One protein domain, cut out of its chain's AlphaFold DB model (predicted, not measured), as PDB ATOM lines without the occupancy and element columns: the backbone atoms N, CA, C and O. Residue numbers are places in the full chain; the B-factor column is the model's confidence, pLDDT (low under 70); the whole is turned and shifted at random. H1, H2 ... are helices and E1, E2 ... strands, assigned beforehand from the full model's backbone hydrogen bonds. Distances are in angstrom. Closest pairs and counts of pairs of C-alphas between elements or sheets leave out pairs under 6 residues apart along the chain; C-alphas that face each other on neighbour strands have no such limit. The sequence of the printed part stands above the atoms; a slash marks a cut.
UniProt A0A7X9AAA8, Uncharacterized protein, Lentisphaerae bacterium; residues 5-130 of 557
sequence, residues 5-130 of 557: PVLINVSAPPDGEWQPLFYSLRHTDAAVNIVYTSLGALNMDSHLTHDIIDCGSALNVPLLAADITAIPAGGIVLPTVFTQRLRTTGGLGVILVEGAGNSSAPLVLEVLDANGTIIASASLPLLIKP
ATOM      1  N   PRO A   5     -17.970  23.737 -13.542       95.44
ATOM      2  CA  PRO A   5     -17.611  22.539 -14.279       95.44
ATOM      3  C   PRO A   5     -18.121  21.272 -13.577       95.44
ATOM      4  O   PRO A   5     -17.964  21.098 -12.370       95.44
ATOM      5  N   VAL A   6     -18.687  20.341 -14.349       96.19
ATOM      6  CA  VAL A   6     -19.096  19.007 -13.887       96.19
ATOM      7  C   VAL A   6     -18.340  17.942 -14.671       96.19
ATOM      8  O   VAL A   6     -18.393  17.888 -15.901       96.19
ATOM      9  N   LEU A   7     -17.643  17.070 -13.940       94.50
ATOM     10  CA  LEU A   7     -16.949  15.922 -14.509       94.50
ATOM     11  C   LEU A   7     -17.938  14.783 -14.782       94.50
ATOM     12  O   LEU A   7     -18.544  14.226 -13.868       94.50
ATOM     13  N   ILE A   8     -18.037  14.393 -16.045       92.50
ATOM     14  CA  ILE A   8     -18.690  13.172 -16.500       92.50
ATOM     15  C   ILE A   8     -17.643  12.064 -16.544       92.50
ATOM     16  O   ILE A   8     -16.631  12.179 -17.236       92.50
ATOM     17  N   ASN A   9     -17.902  10.988 -15.804       89.81
ATOM     18  CA  ASN A   9     -17.079   9.789 -15.800       89.81
ATOM     19  C   ASN A   9     -17.946   8.576 -16.134       89.81
ATOM     20  O   ASN A   9     -18.731   8.108 -15.309       89.81
ATOM     21  N   VAL A  10     -17.797   8.085 -17.357       83.69
ATOM     22  CA  VAL A  10     -18.416   6.851 -17.829       83.69
ATOM     23  C   VAL A  10     -17.297   5.844 -18.041       83.69
ATOM     24  O   VAL A  10     -16.578   5.890 -19.034       83.69
ATOM     25  N   SER A  11     -17.088   4.951 -17.072       70.12
ATOM     26  CA  SER A  11     -16.116   3.863 -17.214       70.12
ATOM     27  C   SER A  11     -16.365   3.108 -18.523       70.12
ATOM     28  O   SER A  11     -17.523   2.866 -18.872       70.12
ATOM     29  N   ALA A  12     -15.295   2.746 -19.243       60.00
ATOM     30  CA  ALA A  12     -15.414   1.959 -20.467       60.00
ATOM     31  C   ALA A  12     -16.290   0.720 -20.200       60.00
ATOM     32  O   ALA A  12     -16.064   0.039 -19.193       60.00
ATOM     33  N   PRO A  13     -17.301   0.440 -21.043       54.88
ATOM     34  CA  PRO A  13     -18.084  -0.772 -20.879       54.88
ATOM     35  C   PRO A  13     -17.124  -1.972 -20.931       54.88
ATOM     36  O   PRO A  13     -16.211  -1.960 -21.761       54.88
ATOM     37  N   PRO A  14     -17.277  -2.974 -20.046       51.78
ATOM     38  CA  PRO A  14     -16.438  -4.162 -20.088       51.78
ATOM     39  C   PRO A  14     -16.490  -4.803 -21.480       51.78
ATOM     40  O   PRO A  14     -17.548  -4.830 -22.111       51.78
ATOM     41  N   ASP A  15     -15.345  -5.297 -21.956       47.97
ATOM     42  CA  ASP A  15     -15.232  -5.982 -23.245       47.97
ATOM     43  C   ASP A  15     -16.214  -7.167 -23.298       47.97
ATOM     44  O   ASP A  15     -16.015  -8.190 -22.642       47.97
ATOM     45  N   GLY A  16     -17.302  -7.010 -24.059       50.56
ATOM     46  CA  GLY A  16     -18.349  -8.024 -24.209       50.56
ATOM     47  C   GLY A  16     -19.741  -7.426 -24.427       50.56
ATOM     48  O   GLY A  16     -20.426  -7.069 -23.478       50.56
ATOM     49  N   GLU A  17     -20.142  -7.332 -25.698       49.69
ATOM     50  CA  GLU A  17     -21.530  -7.247 -26.192       49.69
ATOM     51  C   GLU A  17     -22.544  -6.376 -25.418       49.69
ATOM     52  O   GLU A  17     -23.567  -6.875 -24.966       49.69
ATOM     53  N   TRP A  18     -22.351  -5.052 -25.402       46.59
ATOM     54  CA  TRP A  18     -23.474  -4.099 -25.377       46.59
ATOM     55  C   TRP A  18     -23.181  -2.913 -26.311       46.59
ATOM     56  O   TRP A  18     -22.441  -1.985 -25.986       46.59
ATOM     57  N   GLN A  19     -23.746  -2.968 -27.517       57.06
ATOM     58  CA  GLN A  19     -23.834  -1.867 -28.483       57.06
ATOM     59  C   GLN A  19     -25.321  -1.499 -28.652       57.06
ATOM     60  O   GLN A  19     -26.120  -2.422 -28.807       57.06
ATOM     61  N   PRO A  20     -25.717  -0.217 -28.756       56.22
ATOM     62  CA  PRO A  20     -25.103   0.993 -28.221       56.22
ATOM     63  C   PRO A  20     -25.703   1.373 -26.855       56.22
ATOM     64  O   PRO A  20     -26.914   1.322 -26.657       56.22
ATOM     65  N   LEU A  21     -24.843   1.802 -25.930       72.88
ATOM     66  CA  LEU A  21     -25.270   2.515 -24.729       72.88
ATOM     67  C   LEU A  21     -25.435   3.995 -25.067       72.88
ATOM     68  O   LEU A  21     -24.492   4.616 -25.570       72.88
ATOM     69  N   PHE A  22     -26.608   4.556 -24.790       86.38
ATOM     70  CA  PHE A  22     -26.810   6.000 -24.827       86.38
ATOM     71  C   PHE A  22     -26.627   6.560 -23.423       86.38
ATOM     72  O   PHE A  22     -27.105   5.993 -22.446       86.38
ATOM     73  N   TYR A  23     -25.941   7.689 -23.325       91.19
ATOM     74  CA  TYR A  23     -25.820   8.425 -22.075       91.19
ATOM     75  C   TYR A  23     -26.810   9.576 -22.111       91.19
ATOM     76  O   TYR A  23     -26.856  10.297 -23.106       91.19
ATOM     77  N   SER A  24     -27.595   9.754 -21.057       94.50
ATOM     78  CA  SER A  24     -28.554  10.847 -20.952       94.50
ATOM     79  C   SER A  24     -28.359  11.628 -19.664       94.50
ATOM     80  O   SER A  24     -28.084  11.048 -18.619       94.50
ATOM     81  N   LEU A  25     -28.488  12.950 -19.742       96.75
ATOM     82  CA  LEU A  25     -28.555  13.821 -18.576       96.75
ATOM     83  C   LEU A  25     -29.999  14.224 -18.322       96.75
ATOM     84  O   LEU A  25     -30.704  14.609 -19.253       96.75
ATOM     85  N   ARG A  26     -30.419  14.184 -17.060       97.19
ATOM     86  CA  ARG A  26     -31.777  14.509 -16.627       97.19
ATOM     87  C   ARG A  26     -31.752  15.369 -15.373       97.19
ATOM     88  O   ARG A  26     -30.954  15.142 -14.468       97.19
ATOM     89  N   HIS A  27     -32.670  16.324 -15.305       97.88
ATOM     90  CA  HIS A  27     -32.898  17.145 -14.124       97.88
ATOM     91  C   HIS A  27     -34.401  17.375 -13.980       97.88
ATOM     92  O   HIS A  27     -35.013  17.988 -14.853       97.88
ATOM     93  N   THR A  28     -35.020  16.871 -12.908       97.38
ATOM     94  CA  THR A  28     -36.492  16.775 -12.802       97.38
ATOM     95  C   THR A  28     -37.205  18.116 -12.899       97.38
ATOM     96  O   THR A  28     -38.298  18.176 -13.451       97.38
ATOM     97  N   ASP A  29     -36.567  19.181 -12.423       97.62
ATOM     98  CA  ASP A  29     -37.168  20.518 -12.403       97.62
ATOM     99  C   ASP A  29     -36.782  21.350 -13.636       97.62
ATOM    100  O   ASP A  29     -37.155  22.513 -13.731       97.62
ATOM    101  N   ALA A  30     -35.992  20.779 -14.557       96.94
ATOM    102  CA  ALA A  30     -35.415  21.482 -15.705       96.94
ATOM    103  C   ALA A  30     -34.722  22.814 -15.338       96.94
ATOM    104  O   ALA A  30     -34.855  23.818 -16.033       96.94
ATOM    105  N   ALA A  31     -33.998  22.821 -14.215       97.38
ATOM    106  CA  ALA A  31     -33.460  24.027 -13.593       97.38
ATOM    107  C   ALA A  31     -31.965  24.252 -13.874       97.38
ATOM    108  O   ALA A  31     -31.337  25.072 -13.206       97.38
ATOM    109  N   VAL A  32     -31.392  23.535 -14.844       97.12
ATOM    110  CA  VAL A  32     -29.999  23.696 -15.281       97.12
ATOM    111  C   VAL A  32     -29.902  23.732 -16.797       97.12
ATOM    112  O   VAL A  32     -30.611  22.999 -17.496       97.12
ATOM    113  N   ASN A  33     -28.954  24.524 -17.283       97.12
ATOM    114  CA  ASN A  33     -28.481  24.455 -18.657       97.12
ATOM    115  C   ASN A  33     -27.031  23.986 -18.690       97.12
ATOM    116  O   ASN A  33     -26.315  24.073 -17.691       97.12
ATOM    117  N   ILE A  34     -26.603  23.492 -19.849       97.06
ATOM    118  CA  ILE A  34     -25.255  22.980 -20.049       97.06
ATOM    119  C   ILE A  34     -24.624  23.444 -21.352       97.06
ATOM    120  O   ILE A  34     -25.303  23.681 -22.352       97.06
ATOM    121  N   VAL A  35     -23.296  23.463 -21.341       97.31
ATOM    122  CA  VAL A  35     -22.448  23.554 -22.525       97.31
ATOM    123  C   VAL A  35     -21.510  22.351 -22.528       97.31
ATOM    124  O   VAL A  35     -20.804  22.081 -21.553       97.31
ATOM    125  N   TYR A  36     -21.501  21.605 -23.630       96.69
ATOM    126  CA  TYR A  36     -20.517  20.545 -23.851       96.69
ATOM    127  C   TYR A  36     -19.170  21.171 -24.188       96.69
ATOM    128  O   TYR A  36     -19.117  22.118 -24.971       96.69
ATOM    129  N   THR A  37     -18.088  20.639 -23.621       96.38
ATOM    130  CA  THR A  37     -16.751  21.201 -23.827       96.38
ATOM    131  C   THR A  37     -15.719  20.138 -24.150       96.38
ATOM    132  O   THR A  37     -15.905  18.942 -23.910       96.38
ATOM    133  N   SER A  38     -14.586  20.597 -24.660       93.75
ATOM    134  CA  SER A  38     -13.383  19.796 -24.807       93.75
ATOM    135  C   SER A  38     -12.535  19.704 -23.534       93.75
ATOM    136  O   SER A  38     -11.504  19.025 -23.540       93.75
ATOM    137  N   LEU A  39     -12.944  20.342 -22.436       94.38
ATOM    138  CA  LEU A  39     -12.184  20.343 -21.192       94.38
ATOM    139  C   LEU A  39     -12.079  18.934 -20.588       94.38
ATOM    140  O   LEU A  39     -12.957  18.077 -20.738       94.38
ATOM    141  N   GLY A  40     -10.965  18.706 -19.903       90.19
ATOM    142  CA  GLY A  40     -10.677  17.521 -19.109       90.19
ATOM    143  C   GLY A  40     -10.545  17.862 -17.626       90.19
ATOM    144  O   GLY A  40     -10.580  19.019 -17.219       90.19
ATOM    145  N   ALA A  41     -10.352  16.833 -16.800       86.56
ATOM    146  CA  ALA A  41     -10.298  16.986 -15.344       86.56
ATOM    147  C   ALA A  41      -9.146  17.883 -14.843       86.56
ATOM    148  O   ALA A  41      -9.249  18.450 -13.765       86.56
ATOM    149  N   LEU A  42      -8.052  18.017 -15.603       88.62
ATOM    150  CA  LEU A  42      -6.872  18.801 -15.198       88.62
ATOM    151  C   LEU A  42      -6.922  20.273 -15.625       88.62
ATOM    152  O   LEU A  42      -6.067  21.050 -15.215       88.62
ATOM    153  N   ASN A  43      -7.874  20.652 -16.476       90.62
ATOM    154  CA  ASN A  43      -8.002  22.013 -16.997       90.62
ATOM    155  C   ASN A  43      -9.449  22.518 -16.944       90.62
ATOM    156  O   ASN A  43      -9.818  23.421 -17.689       90.62
ATOM    157  N   MET A  44     -10.280  21.936 -16.076       90.69
ATOM    158  CA  MET A  44     -11.700  22.272 -16.006       90.69
ATOM    159  C   MET A  44     -11.933  23.746 -15.666       90.69
ATOM    160  O   MET A  44     -12.839  24.346 -16.229       90.69
ATOM    161  N   ASP A  45     -11.061  24.361 -14.865       91.38
ATOM    162  CA  ASP A  45     -11.169  25.771 -14.468       91.38
ATOM    163  C   ASP A  45     -10.654  26.747 -15.532       91.38
ATOM    164  O   ASP A  45     -10.837  27.957 -15.412       91.38
ATOM    165  N   SER A  46     -10.074  26.255 -16.634       93.00
ATOM    166  CA  SER A  46      -9.631  27.125 -17.730       93.00
ATOM    167  C   SER A  46     -10.778  27.930 -18.350       93.00
ATOM    168  O   SER A  46     -10.514  28.990 -18.906       93.00
ATOM    169  N   HIS A  47     -12.039  27.497 -18.208       92.75
ATOM    170  CA  HIS A  47     -13.217  28.257 -18.658       92.75
ATOM    171  C   HIS A  47     -13.377  29.624 -17.972       92.75
ATOM    172  O   HIS A  47     -14.047  30.503 -18.510       92.75
ATOM    173  N   LEU A  48     -12.783  29.810 -16.789       92.69
ATOM    174  CA  LEU A  48     -12.816  31.076 -16.057       92.69
ATOM    175  C   LEU A  48     -11.871  32.123 -16.662       92.69
ATOM    176  O   LEU A  48     -12.109  33.321 -16.531       92.69
ATOM    177  N   THR A  49     -10.803  31.671 -17.326       92.81
ATOM    178  CA  THR A  49      -9.664  32.511 -17.735       92.81
ATOM    179  C   THR A  49      -9.352  32.454 -19.231       92.81
ATOM    180  O   THR A  49      -8.514  33.222 -19.701       92.81
ATOM    181  N   HIS A  50     -10.021  31.580 -19.989       92.00
ATOM    182  CA  HIS A  50      -9.827  31.398 -21.427       92.00
ATOM    183  C   HIS A  50     -11.154  31.149 -22.158       92.00
ATOM    184  O   HIS A  50     -12.051  30.482 -21.640       92.00
ATOM    185  N   ASP A  51     -11.238  31.614 -23.408       92.75
ATOM    186  CA  ASP A  51     -12.287  31.195 -24.339       92.75
ATOM    187  C   ASP A  51     -11.942  29.813 -24.918       92.75
ATOM    188  O   ASP A  51     -10.937  29.634 -25.612       92.75
ATOM    189  N   ILE A  52     -12.737  28.803 -24.570       94.44
ATOM    190  CA  ILE A  52     -12.441  27.404 -24.897       94.44
ATOM    191  C   ILE A  52     -12.895  27.098 -26.326       94.44
ATOM    192  O   ILE A  52     -14.080  27.155 -26.616       94.44
ATOM    193  N   ILE A  53     -11.961  26.716 -27.199       92.94
ATOM    194  CA  ILE A  53     -12.152  26.666 -28.665       92.94
ATOM    195  C   ILE A  53     -13.181  25.623 -29.139       92.94
ATOM    196  O   ILE A  53     -13.875  25.863 -30.121       92.94
ATOM    197  N   ASP A  54     -13.281  24.479 -28.459       95.00
ATOM    198  CA  ASP A  54     -14.096  23.338 -28.900       95.00
ATOM    199  C   ASP A  54     -15.256  23.093 -27.920       95.00
ATOM    200  O   ASP A  54     -15.198  22.214 -27.053       95.00
ATOM    201  N   CYS A  55     -16.308  23.896 -28.045       96.50
ATOM    202  CA  CYS A  55     -17.523  23.841 -27.233       96.50
ATOM    203  C   CYS A  55     -18.785  23.617 -28.087       96.50
ATOM    204  O   CYS A  55     -18.742  23.567 -29.319       96.50
ATOM    205  N   GLY A  56     -19.924  23.443 -27.412       95.38
ATOM    206  CA  GLY A  56     -21.232  23.218 -28.028       95.38
ATOM    207  C   GLY A  56     -21.482  21.753 -28.403       95.38
ATOM    208  O   GLY A  56     -20.617  20.890 -28.273       95.38
ATOM    209  N   SER A  57     -22.690  21.445 -28.878       93.19
ATOM    210  CA  SER A  57     -23.115  20.063 -29.174       93.19
ATOM    211  C   SER A  57     -22.259  19.357 -30.238       93.19
ATOM    212  O   SER A  57     -22.134  18.130 -30.215       93.19
ATOM    213  N   ALA A  58     -21.645  20.132 -31.136       94.19
ATOM    214  CA  ALA A  58     -20.729  19.661 -32.171       94.19
ATOM    215  C   ALA A  58     -19.235  19.805 -31.808       94.19
ATOM    216  O   ALA A  58     -18.403  19.331 -32.577       94.19
ATOM    217  N   LEU A  59     -18.894  20.408 -30.656       95.38
ATOM    218  CA  LEU A  59     -17.517  20.665 -30.202       95.38
ATOM    219  C   LEU A  59     -16.634  21.349 -31.262       95.38
ATOM    220  O   LEU A  59     -15.543  20.875 -31.565       95.38
ATOM    221  N   ASN A  60     -17.127  22.430 -31.863       95.81
ATOM    222  CA  ASN A  60     -16.467  23.100 -32.991       95.81
ATOM    223  C   ASN A  60     -16.586  24.632 -32.969       95.81
ATOM    224  O   ASN A  60     -16.270  25.281 -33.968       95.81
ATOM    225  N   VAL A  61     -17.084  25.200 -31.869       96.62
ATOM    226  CA  VAL A  61     -17.215  26.648 -31.679       96.62
ATOM    227  C   VAL A  61     -16.598  27.075 -30.348       96.62
ATOM    228  O   VAL A  61     -16.671  26.304 -29.388       96.62
ATOM    229  N   PRO A  62     -16.039  28.293 -30.253       96.06
ATOM    230  CA  PRO A  62     -15.550  28.829 -28.987       96.06
ATOM    231  C   PRO A  62     -16.651  28.912 -27.921       96.06
ATOM    232  O   PRO A  62     -17.828  29.059 -28.254       96.06
ATOM    233  N   LEU A  63     -16.278  28.862 -26.641       94.38
ATOM    234  CA  LEU A  63     -17.193  28.910 -25.498       94.38
ATOM    235  C   LEU A  63     -18.079  30.155 -25.534       94.38
ATOM    236  O   LEU A  63     -19.278  30.054 -25.290       94.38
ATOM    237  N   LEU A  64     -17.514  31.311 -25.887       91.75
ATOM    238  CA  LEU A  64     -18.266  32.567 -25.988       91.75
ATOM    239  C   LEU A  64     -19.321  32.571 -27.109       91.75
ATOM    240  O   LEU A  64     -20.214  33.414 -27.094       91.75
ATOM    241  N   ALA A  65     -19.233  31.640 -28.062       94.44
ATOM    242  CA  ALA A  65     -20.180  31.465 -29.162       94.44
ATOM    243  C   ALA A  65     -20.993  30.160 -29.060       94.44
ATOM    244  O   ALA A  65     -21.750  29.841 -29.975       94.44
ATOM    245  N   ALA A  66     -20.811  29.378 -27.992       95.00
ATOM    246  CA  ALA A  66     -21.416  28.063 -27.860       95.00
ATOM    247  C   ALA A  66     -22.892  28.141 -27.452       95.00
ATOM    248  O   ALA A  66     -23.275  28.919 -26.579       95.00
ATOM    249  N   ASP A  67     -23.708  27.266 -28.041       91.38
ATOM    250  CA  ASP A  67     -25.112  27.131 -27.663       91.38
ATOM    251  C   ASP A  67     -25.257  26.571 -26.243       91.38
ATOM    252  O   ASP A  67     -24.668  25.545 -25.880       91.38
ATOM    253  N   ILE A  68     -26.127  27.214 -25.468       94.31
ATOM    254  CA  ILE A  68     -26.537  26.776 -24.137       94.31
ATOM    255  C   ILE A  68     -27.747  25.849 -24.274       94.31
ATOM    256  O   ILE A  68     -28.775  26.216 -24.845       94.31
ATOM    257  N   THR A  69     -27.633  24.629 -23.751       95.38
ATOM    258  CA  THR A  69     -28.663  23.589 -23.881       95.38
ATOM    259  C   THR A  69     -29.355  23.333 -22.546       95.38
ATOM    260  O   THR A  69     -28.713  22.904 -21.590       95.38
ATOM    261  N   ALA A  70     -30.671  23.535 -22.475       96.38
ATOM    262  CA  ALA A  70     -31.453  23.199 -21.286       96.38
ATOM    263  C   ALA A  70     -31.527  21.679 -21.067       96.38
ATOM    264  O   ALA A  70     -31.725  20.918 -22.018       96.38
ATOM    265  N   ILE A  71     -31.426  21.234 -19.812       97.25
ATOM    266  CA  ILE A  71     -31.663  19.830 -19.451       97.25
ATOM    267  C   ILE A  71     -33.130  19.663 -19.045       97.25
ATOM    268  O   ILE A  71     -33.530  20.182 -18.003       97.25
ATOM    269  N   PRO A  72     -33.949  18.913 -19.800       96.69
ATOM    270  CA  PRO A  72     -35.356  18.737 -19.474       96.69
ATOM    271  C   PRO A  72     -35.580  17.660 -18.401       96.69
ATOM    272  O   PRO A  72     -34.761  16.761 -18.187       96.69
ATOM    273  N   ALA A  73     -36.778  17.677 -17.811       96.06
ATOM    274  CA  ALA A  73     -37.246  16.649 -16.878       96.06
ATOM    275  C   ALA A  73     -37.268  15.234 -17.482       96.06
ATOM    276  O   ALA A  73     -37.086  14.255 -16.761       96.06
ATOM    277  N   GLY A  74     -37.487  15.135 -18.800       93.62
ATOM    278  CA  GLY A  74     -37.486  13.880 -19.559       93.62
ATOM    279  C   GLY A  74     -36.100  13.385 -19.984       93.62
ATOM    280  O   GLY A  74     -36.010  12.312 -20.565       93.62
ATOM    281  N   GLY A  75     -35.042  14.143 -19.689       94.75
ATOM    282  CA  GLY A  75     -33.677  13.829 -20.090       94.75
ATOM    283  C   GLY A  75     -33.323  14.265 -21.515       94.75
ATOM    284  O   GLY A  75     -34.180  14.430 -22.383       94.75
ATOM    285  N   ILE A  76     -32.032  14.480 -21.748       95.25
ATOM    286  CA  ILE A  76     -31.434  14.749 -23.058       95.25
ATOM    287  C   ILE A  76     -30.282  13.773 -23.286       95.25
ATOM    288  O   ILE A  76     -29.492  13.518 -22.378       95.25
ATOM    289  N   VAL A  77     -30.200  13.182 -24.477       94.25
ATOM    290  CA  VAL A  77     -29.106  12.267 -24.836       94.25
ATOM    291  C   VAL A  77     -27.845  13.076 -25.150       94.25
ATOM    292  O   VAL A  77     -27.907  14.076 -25.864       94.25
ATOM    293  N   LEU A  78     -26.700  12.632 -24.629       93.31
ATOM    294  CA  LEU A  78     -25.403  13.244 -24.899       93.31
ATOM    295  C   LEU A  78     -25.071  13.164 -26.402       93.31
ATOM    296  O   LEU A  78     -25.203  12.088 -26.993       93.31
ATOM    297  N   PRO A  79     -24.574  14.250 -27.026       93.50
ATOM    298  CA  PRO A  79     -24.200  14.245 -28.434       93.50
ATOM    299  C   PRO A  79     -23.173  13.162 -28.769       93.50
ATOM    300  O   PRO A  79     -22.230  12.905 -28.011       93.50
ATOM    301  N   THR A  80     -23.297  12.565 -29.956       90.38
ATOM    302  CA  THR A  80     -22.368  11.534 -30.446       90.38
ATOM    303  C   THR A  80     -20.915  12.014 -30.425       90.38
ATOM    304  O   THR A  80     -20.031  11.259 -30.034       90.38
ATOM    305  N   VAL A  81     -20.661  13.278 -30.776       92.25
ATOM    306  CA  VAL A  81     -19.304  13.853 -30.780       92.25
ATOM    307  C   VAL A  81     -18.717  13.897 -29.363       92.25
ATOM    308  O   VAL A  81     -17.579  13.481 -29.145       92.25
ATOM    309  N   PHE A  82     -19.509  14.314 -28.370       92.31
ATOM    310  CA  PHE A  82     -19.078  14.336 -26.971       92.31
ATOM    311  C   PHE A  82     -18.853  12.919 -26.422       92.31
ATOM    312  O   PHE A  82     -17.827  12.646 -25.804       92.31
ATOM    313  N   THR A  83     -19.750  11.972 -26.706       89.69
ATOM    314  CA  THR A  83     -19.585  10.576 -26.254       89.69
ATOM    315  C   THR A  83     -18.410   9.858 -26.926       89.69
ATOM    316  O   THR A  83     -17.751   9.038 -26.287       89.69
ATOM    317  N   GLN A  84     -18.089  10.178 -28.184       87.62
ATOM    318  CA  GLN A  84     -16.856   9.724 -28.837       87.62
ATOM    319  C   GLN A  84     -15.622  10.288 -28.133       87.62
ATOM    320  O   GLN A  84     -14.688   9.534 -27.857       87.62
ATOM    321  N   ARG A  85     -15.642  11.575 -27.764       86.88
ATOM    322  CA  ARG A  85     -14.567  12.191 -26.980       86.88
ATOM    323  C   ARG A  85     -14.354  11.464 -25.654       86.88
ATOM    324  O   ARG A  85     -13.218  11.090 -25.382       86.88
ATOM    325  N   LEU A  86     -15.420  11.177 -24.900       88.12
ATOM    326  CA  LEU A  86     -15.335  10.407 -23.648       88.12
ATOM    327  C   LEU A  86     -14.582   9.085 -23.844       88.12
ATOM    328  O   LEU A  86     -13.753   8.721 -23.020       88.12
ATOM    329  N   ARG A  87     -14.800   8.371 -24.957       84.94
ATOM    330  CA  ARG A  87     -14.063   7.125 -25.247       84.94
ATOM    331  C   ARG A  87     -12.568   7.368 -25.453       84.94
ATOM    332  O   ARG A  87     -11.758   6.582 -24.976       84.94
ATOM    333  N   THR A  88     -12.199   8.451 -26.135       84.56
ATOM    334  CA  THR A  88     -10.785   8.799 -26.381       84.56
ATOM    335  C   THR A  88     -10.040   9.250 -25.123       84.56
ATOM    336  O   THR A  88      -8.821   9.141 -25.065       84.56
ATOM    337  N   THR A  89     -10.763   9.713 -24.104       83.50
ATOM    338  CA  THR A  89     -10.224  10.213 -22.829       83.50
ATOM    339  C   THR A  89     -10.376   9.210 -21.680       83.50
ATOM    340  O   THR A  89     -10.279   9.584 -20.512       83.50
ATOM    341  N   GLY A  90     -10.630   7.932 -21.982       80.81
ATOM    342  CA  GLY A  90     -10.755   6.882 -20.965       80.81
ATOM    343  C   GLY A  90     -12.020   6.981 -20.106       80.81
ATOM    344  O   GLY A  90     -12.032   6.497 -18.979       80.81
ATOM    345  N   GLY A  91     -13.075   7.608 -20.627       79.88
ATOM    346  CA  GLY A  91     -14.374   7.769 -19.975       79.88
ATOM    347  C   GLY A  91     -14.630   9.152 -19.381       79.88
ATOM    348  O   GLY A  91     -15.707   9.378 -18.835       79.88
ATOM    349  N   LEU A  92     -13.673  10.078 -19.475       87.75
ATOM    350  CA  LEU A  92     -13.690  11.346 -18.741       87.75
ATOM    351  C   LEU A  92     -13.989  12.546 -19.643       87.75
ATOM    352  O   LEU A  92     -13.351  12.730 -20.676       87.75
ATOM    353  N   GLY A  93     -14.887  13.432 -19.233       91.06
ATOM    354  CA  GLY A  93     -15.115  14.697 -19.936       91.06
ATOM    355  C   GLY A  93     -15.827  15.710 -19.064       91.06
ATOM    356  O   GLY A  93     -16.466  15.341 -18.086       91.06
ATOM    357  N   VAL A  94     -15.706  16.988 -19.401       95.56
ATOM    358  CA  VAL A  94     -16.299  18.072 -18.614       95.56
ATOM    359  C   VAL A  94     -17.430  18.730 -19.395       95.56
ATOM    360  O   VAL A  94     -17.293  19.073 -20.573       95.56
ATOM    361  N   ILE A  95     -18.551  18.921 -18.713       96.69
ATOM    362  CA  ILE A  95     -19.609  19.835 -19.137       96.69
ATOM    363  C   ILE A  95     -19.565  21.065 -18.235       96.69
ATOM    364  O   ILE A  95     -19.225  20.963 -17.056       96.69
ATOM    365  N   LEU A  96     -19.911  22.221 -18.780       97.25
ATOM    366  CA  LEU A  96     -20.166  23.417 -17.988       97.25
ATOM    367  C   LEU A  96     -21.658  23.491 -17.706       97.25
ATOM    368  O   LEU A  96     -22.455  23.244 -18.608       97.25
ATOM    369  N   VAL A  97     -22.026  23.790 -16.466       97.00
ATOM    370  CA  VAL A  97     -23.414  23.827 -16.004       97.00
ATOM    371  C   VAL A  97     -23.718  25.211 -15.452       97.00
ATOM    372  O   VAL A  97     -22.910  25.766 -14.714       97.00
ATOM    373  N   GLU A  98     -24.874  25.770 -15.791       95.62
ATOM    374  CA  GLU A  98     -25.412  26.981 -15.161       95.62
ATOM    375  C   GLU A  98     -26.798  26.706 -14.572       95.62
ATOM    376  O   GLU A  98     -27.553  25.862 -15.062       95.62
ATOM    377  N   GLY A  99     -27.138  27.428 -13.505       95.00
ATOM    378  CA  GLY A  99     -28.475  27.392 -12.926       95.00
ATOM    379  C   GLY A  99     -29.464  28.209 -13.756       95.00
ATOM    380  O   GLY A  99     -29.222  29.378 -14.030       95.00
ATOM    381  N   ALA A 100     -30.603  27.611 -14.099       94.44
ATOM    382  CA  ALA A 100     -31.705  28.253 -14.822       94.44
ATOM    383  C   ALA A 100     -32.936  28.520 -13.932       94.44
ATOM    384  O   ALA A 100     -33.846  29.247 -14.324       94.44
ATOM    385  N   GLY A 101     -32.983  27.939 -12.729       94.44
ATOM    386  CA  GLY A 101     -34.076  28.136 -11.782       94.44
ATOM    387  C   GLY A 101     -33.781  27.556 -10.400       94.44
ATOM    388  O   GLY A 101     -32.853  26.773 -10.221       94.44
ATOM    389  N   ASN A 102     -34.587  27.939  -9.409       96.38
ATOM    390  CA  ASN A 102     -34.441  27.426  -8.049       96.38
ATOM    391  C   ASN A 102     -34.743  25.927  -8.001       96.38
ATOM    392  O   ASN A 102     -35.834  25.512  -8.388       96.38
ATOM    393  N   SER A 103     -33.819  25.125  -7.473       97.12
ATOM    394  CA  SER A 103     -34.025  23.685  -7.324       97.12
ATOM    395  C   SER A 103     -33.081  23.064  -6.293       97.12
ATOM    396  O   SER A 103     -31.994  23.575  -6.022       97.12
ATOM    397  N   SER A 104     -33.515  21.947  -5.718       97.00
ATOM    398  CA  SER A 104     -32.681  21.021  -4.945       97.00
ATOM    399  C   SER A 104     -32.657  19.620  -5.570       97.00
ATOM    400  O   SER A 104     -32.287  18.648  -4.908       97.00
ATOM    401  N   ALA A 105     -33.148  19.484  -6.804       97.88
ATOM    402  CA  ALA A 105     -33.123  18.229  -7.531       97.88
ATOM    403  C   ALA A 105     -31.687  17.915  -7.981       97.88
ATOM    404  O   ALA A 105     -30.914  18.825  -8.286       97.88
ATOM    405  N   PRO A 106     -31.291  16.634  -8.015       97.88
ATOM    406  CA  PRO A 106     -29.982  16.262  -8.515       97.88
ATOM    407  C   PRO A 106     -29.917  16.373 -10.043       97.88
ATOM    408  O   PRO A 106     -30.907  16.145 -10.745       97.88
ATOM    409  N   LEU A 107     -28.713  16.609 -10.561       98.06
ATOM    410  CA  LEU A 107     -28.390  16.289 -11.947       98.06
ATOM    411  C   LEU A 107     -28.103  14.787 -12.041       98.06
ATOM    412  O   LEU A 107     -27.231  14.269 -11.342       98.06
ATOM    413  N   VAL A 108     -28.845  14.080 -12.888       97.62
ATOM    414  CA  VAL A 108     -28.771  12.622 -13.022       97.62
ATOM    415  C   VAL A 108     -28.169  12.260 -14.372       97.62
ATOM    416  O   VAL A 108     -28.641  12.724 -15.407       97.62
ATOM    417  N   LEU A 109     -27.140  11.418 -14.356       95.69
ATOM    418  CA  LEU A 109     -26.593  10.755 -15.536       95.69
ATOM    419  C   LEU A 109     -27.187   9.348 -15.618       95.69
ATOM    420  O   LEU A 109     -27.051   8.567 -14.678       95.69
ATOM    421  N   GLU A 110     -27.820   9.019 -16.734       94.00
ATOM    422  CA  GLU A 110     -28.466   7.736 -17.002       94.00
ATOM    423  C   GLU A 110     -27.763   7.031 -18.169       94.00
ATOM    424  O   GLU A 110     -27.356   7.660 -19.148       94.00
ATOM    425  N   VAL A 111     -27.614   5.711 -18.059       90.62
ATOM    426  CA  VAL A 111     -27.119   4.835 -19.125       90.62
ATOM    427  C   VAL A 111     -28.297   4.028 -19.643       90.62
ATOM    428  O   VAL A 111     -28.945   3.314 -18.877       90.62
ATOM    429  N   LEU A 112     -28.566   4.147 -20.937       88.62
ATOM    430  CA  LEU A 112     -29.711   3.567 -21.624       88.62
ATOM    431  C   LEU A 112     -29.240   2.469 -22.583       88.62
ATOM    432  O   LEU A 112     -28.237   2.649 -23.275       88.62
ATOM    433  N   ASP A 113     -29.971   1.359 -22.653       85.44
ATOM    434  CA  ASP A 113     -29.775   0.339 -23.688       85.44
ATOM    435  C   ASP A 113     -30.356   0.770 -25.054       85.44
ATOM    436  O   ASP A 113     -30.945   1.844 -25.206       85.44
ATOM    437  N   ALA A 114     -30.223  -0.098 -26.063       82.44
ATOM    438  CA  ALA A 114     -30.741   0.134 -27.414       82.44
ATOM    439  C   ALA A 114     -32.270   0.347 -27.478       82.44
ATOM    440  O   ALA A 114     -32.765   0.922 -28.447       82.44
ATOM    441  N   ASN A 115     -33.010  -0.120 -26.468       85.06
ATOM    442  CA  ASN A 115     -34.464  -0.004 -26.365       85.06
ATOM    443  C   ASN A 115     -34.896   1.208 -25.518       85.06
ATOM    444  O   ASN A 115     -36.094   1.427 -25.343       85.06
ATOM    445  N   GLY A 116     -33.946   1.988 -24.987       84.88
ATOM    446  CA  GLY A 116     -34.210   3.111 -24.087       84.88
ATOM    447  C   GLY A 116     -34.425   2.709 -22.624       84.88
ATOM    448  O   GLY A 116     -34.909   3.519 -21.836       84.88
ATOM    449  N   THR A 117     -34.083   1.479 -22.235       88.06
ATOM    450  CA  THR A 117     -34.164   1.018 -20.842       88.06
ATOM    451  C   THR A 117     -32.984   1.560 -20.044       88.06
ATOM    452  O   THR A 117     -31.837   1.370 -20.443       88.06
ATOM    453  N   ILE A 118     -33.240   2.183 -18.890       90.31
ATOM    454  CA  ILE A 118     -32.182   2.622 -17.969       90.31
ATOM    455  C   ILE A 118     -31.542   1.388 -17.323       90.31
ATOM    456  O   ILE A 118     -32.202   0.666 -16.576       90.31
ATOM    457  N   ILE A 119     -30.253   1.165 -17.578       89.25
ATOM    458  CA  ILE A 119     -29.485   0.047 -17.009       89.25
ATOM    459  C   ILE A 119     -28.528   0.482 -15.891       89.25
ATOM    460  O   ILE A 119     -28.120  -0.344 -15.078       89.25
ATOM    461  N   ALA A 120     -28.179   1.770 -15.826       89.19
ATOM    462  CA  ALA A 120     -27.400   2.355 -14.738       89.19
ATOM    463  C   ALA A 120     -27.712   3.850 -14.586       89.19
ATOM    464  O   ALA A 120     -28.136   4.502 -15.540       89.19
ATOM    465  N   SER A 121     -27.482   4.401 -13.392       92.62
ATOM    466  CA  SER A 121     -27.582   5.843 -13.154       92.62
ATOM    467  C   SER A 121     -26.626   6.314 -12.058       92.62
ATOM    468  O   SER A 121     -26.237   5.540 -11.182       92.62
ATOM    469  N   ALA A 122     -26.260   7.591 -12.112       94.38
ATOM    470  CA  ALA A 122     -25.513   8.303 -11.084       94.38
ATOM    471  C   ALA A 122     -26.156   9.674 -10.844       94.38
ATOM    472  O   ALA A 122     -26.712  10.272 -11.763       94.38
ATOM    473  N   SER A 123     -26.101  10.179  -9.613       96.31
ATOM    474  CA  SER A 123     -26.729  11.451  -9.235       96.31
ATOM    475  C   SER A 123     -25.725  12.385  -8.574       96.31
ATOM    476  O   SER A 123     -25.033  11.989  -7.638       96.31
ATOM    477  N   LEU A 124     -25.691  13.631  -9.039       97.25
ATOM    478  CA  LEU A 124     -24.979  14.744  -8.424       97.25
ATOM    479  C   LEU A 124     -26.000  15.618  -7.681       97.25
ATOM    480  O   LEU A 124     -26.816  16.265  -8.341       97.25
ATOM    481  N   PRO A 125     -26.000  15.641  -6.336       96.75
ATOM    482  CA  PRO A 125     -26.846  16.555  -5.578       96.75
ATOM    483  C   PRO A 125     -26.507  18.008  -5.917       96.75
ATOM    484  O   PRO A 125     -25.337  18.383  -5.907       96.75
ATOM    485  N   LEU A 126     -27.530  18.820  -6.186       95.56
ATOM    486  CA  LEU A 126     -27.384  20.245  -6.470       95.56
ATOM    487  C   LEU A 126     -28.258  21.070  -5.525       95.56
ATOM    488  O   LEU A 126     -29.321  20.631  -5.083       95.56
ATOM    489  N   LEU A 127     -27.808  22.292  -5.256       95.06
ATOM    490  CA  LEU A 127     -28.619  23.356  -4.680       95.06
ATOM    491  C   LEU A 127     -28.455  24.586  -5.566       95.06
ATOM    492  O   LEU A 127     -27.398  25.210  -5.579       95.06
ATOM    493  N   ILE A 128     -29.504  24.916  -6.312       95.44
ATOM    494  CA  ILE A 128     -29.516  26.026  -7.261       95.44
ATOM    495  C   ILE A 128     -30.404  27.111  -6.686       95.44
ATOM    496  O   ILE A 128     -31.580  26.878  -6.387       95.44
ATOM    497  N   LYS A 129     -29.816  28.286  -6.486       95.69
ATOM    498  CA  LYS A 129     -30.436  29.426  -5.820       95.69
ATOM    499  C   LYS A 129     -30.020  30.724  -6.506       95.69
ATOM    500  O   LYS A 129     -28.967  30.748  -7.144       95.69
ATOM    501  N   PRO A 130     -30.799  31.807  -6.365       95.12
ATOM    502  CA  PRO A 130     -30.377  33.121  -6.815       95.12
ATOM    503  C   PRO A 130     -29.109  33.519  -6.062       95.12
ATOM    504  O   PRO A 130     -28.991  33.272  -4.861       95.12
TER     505      PRO A 130
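Overview. This is residues 5 to 130 of the 557 residues of an uncharacterized protein of Lentisphaerae bacterium (UniProt A0A7X9AAA8). Little regular structure: two small antiparallel three-stranded sheets, E1-E4-E3 and E2-E5-E6, among long loops, with H1 and H2 on opposite faces of the first. The 126 printed residues, mixed in class with under half in named elements, run E1 E2 E3 H1 H2 E4 E5 E6. The whole is compact, with a radius of gyration of the C-alphas of 14.4 A, and spans 42 by 30 by 22 A.

Arrangement. E4, residues 92 to 99, has neighbours E1, residues 5 to 9 (N 6 to O 95, 2.8 A), and E3, residues 32 to 36 (N 33 to O 98, 2.9 A). H2, residues 80 to 88, is over E4; C-alphas Leu 86 and Leu 92 are closest, 5.3 A. Every O i to N i+4 pair is within hydrogen-bond range in H2; H1, residues 44 to 48, has 0 of 1, and 1 of 2 to N i+3. E5, residues 107 to 112, neighbours E2, residues 22 to 26 (N 24 to O 110, 2.8 A), and forms a hairpin with E6, residues 118 to 124 (N 109 to O 122, 2.9 A).

Along the chain. E1 begins at C-alpha 5 (-17.611, 22.539, -14.279); E4 is 22.6 A long; E6, 17.0 A, ends at C-alpha 124 (-24.979, 14.744, -8.424).

Size, cuts and confidence. The printed part has no cut. Links E1 to E2 and H1 to H2 are long. Residues 12 to 20 have pLDDT under 70.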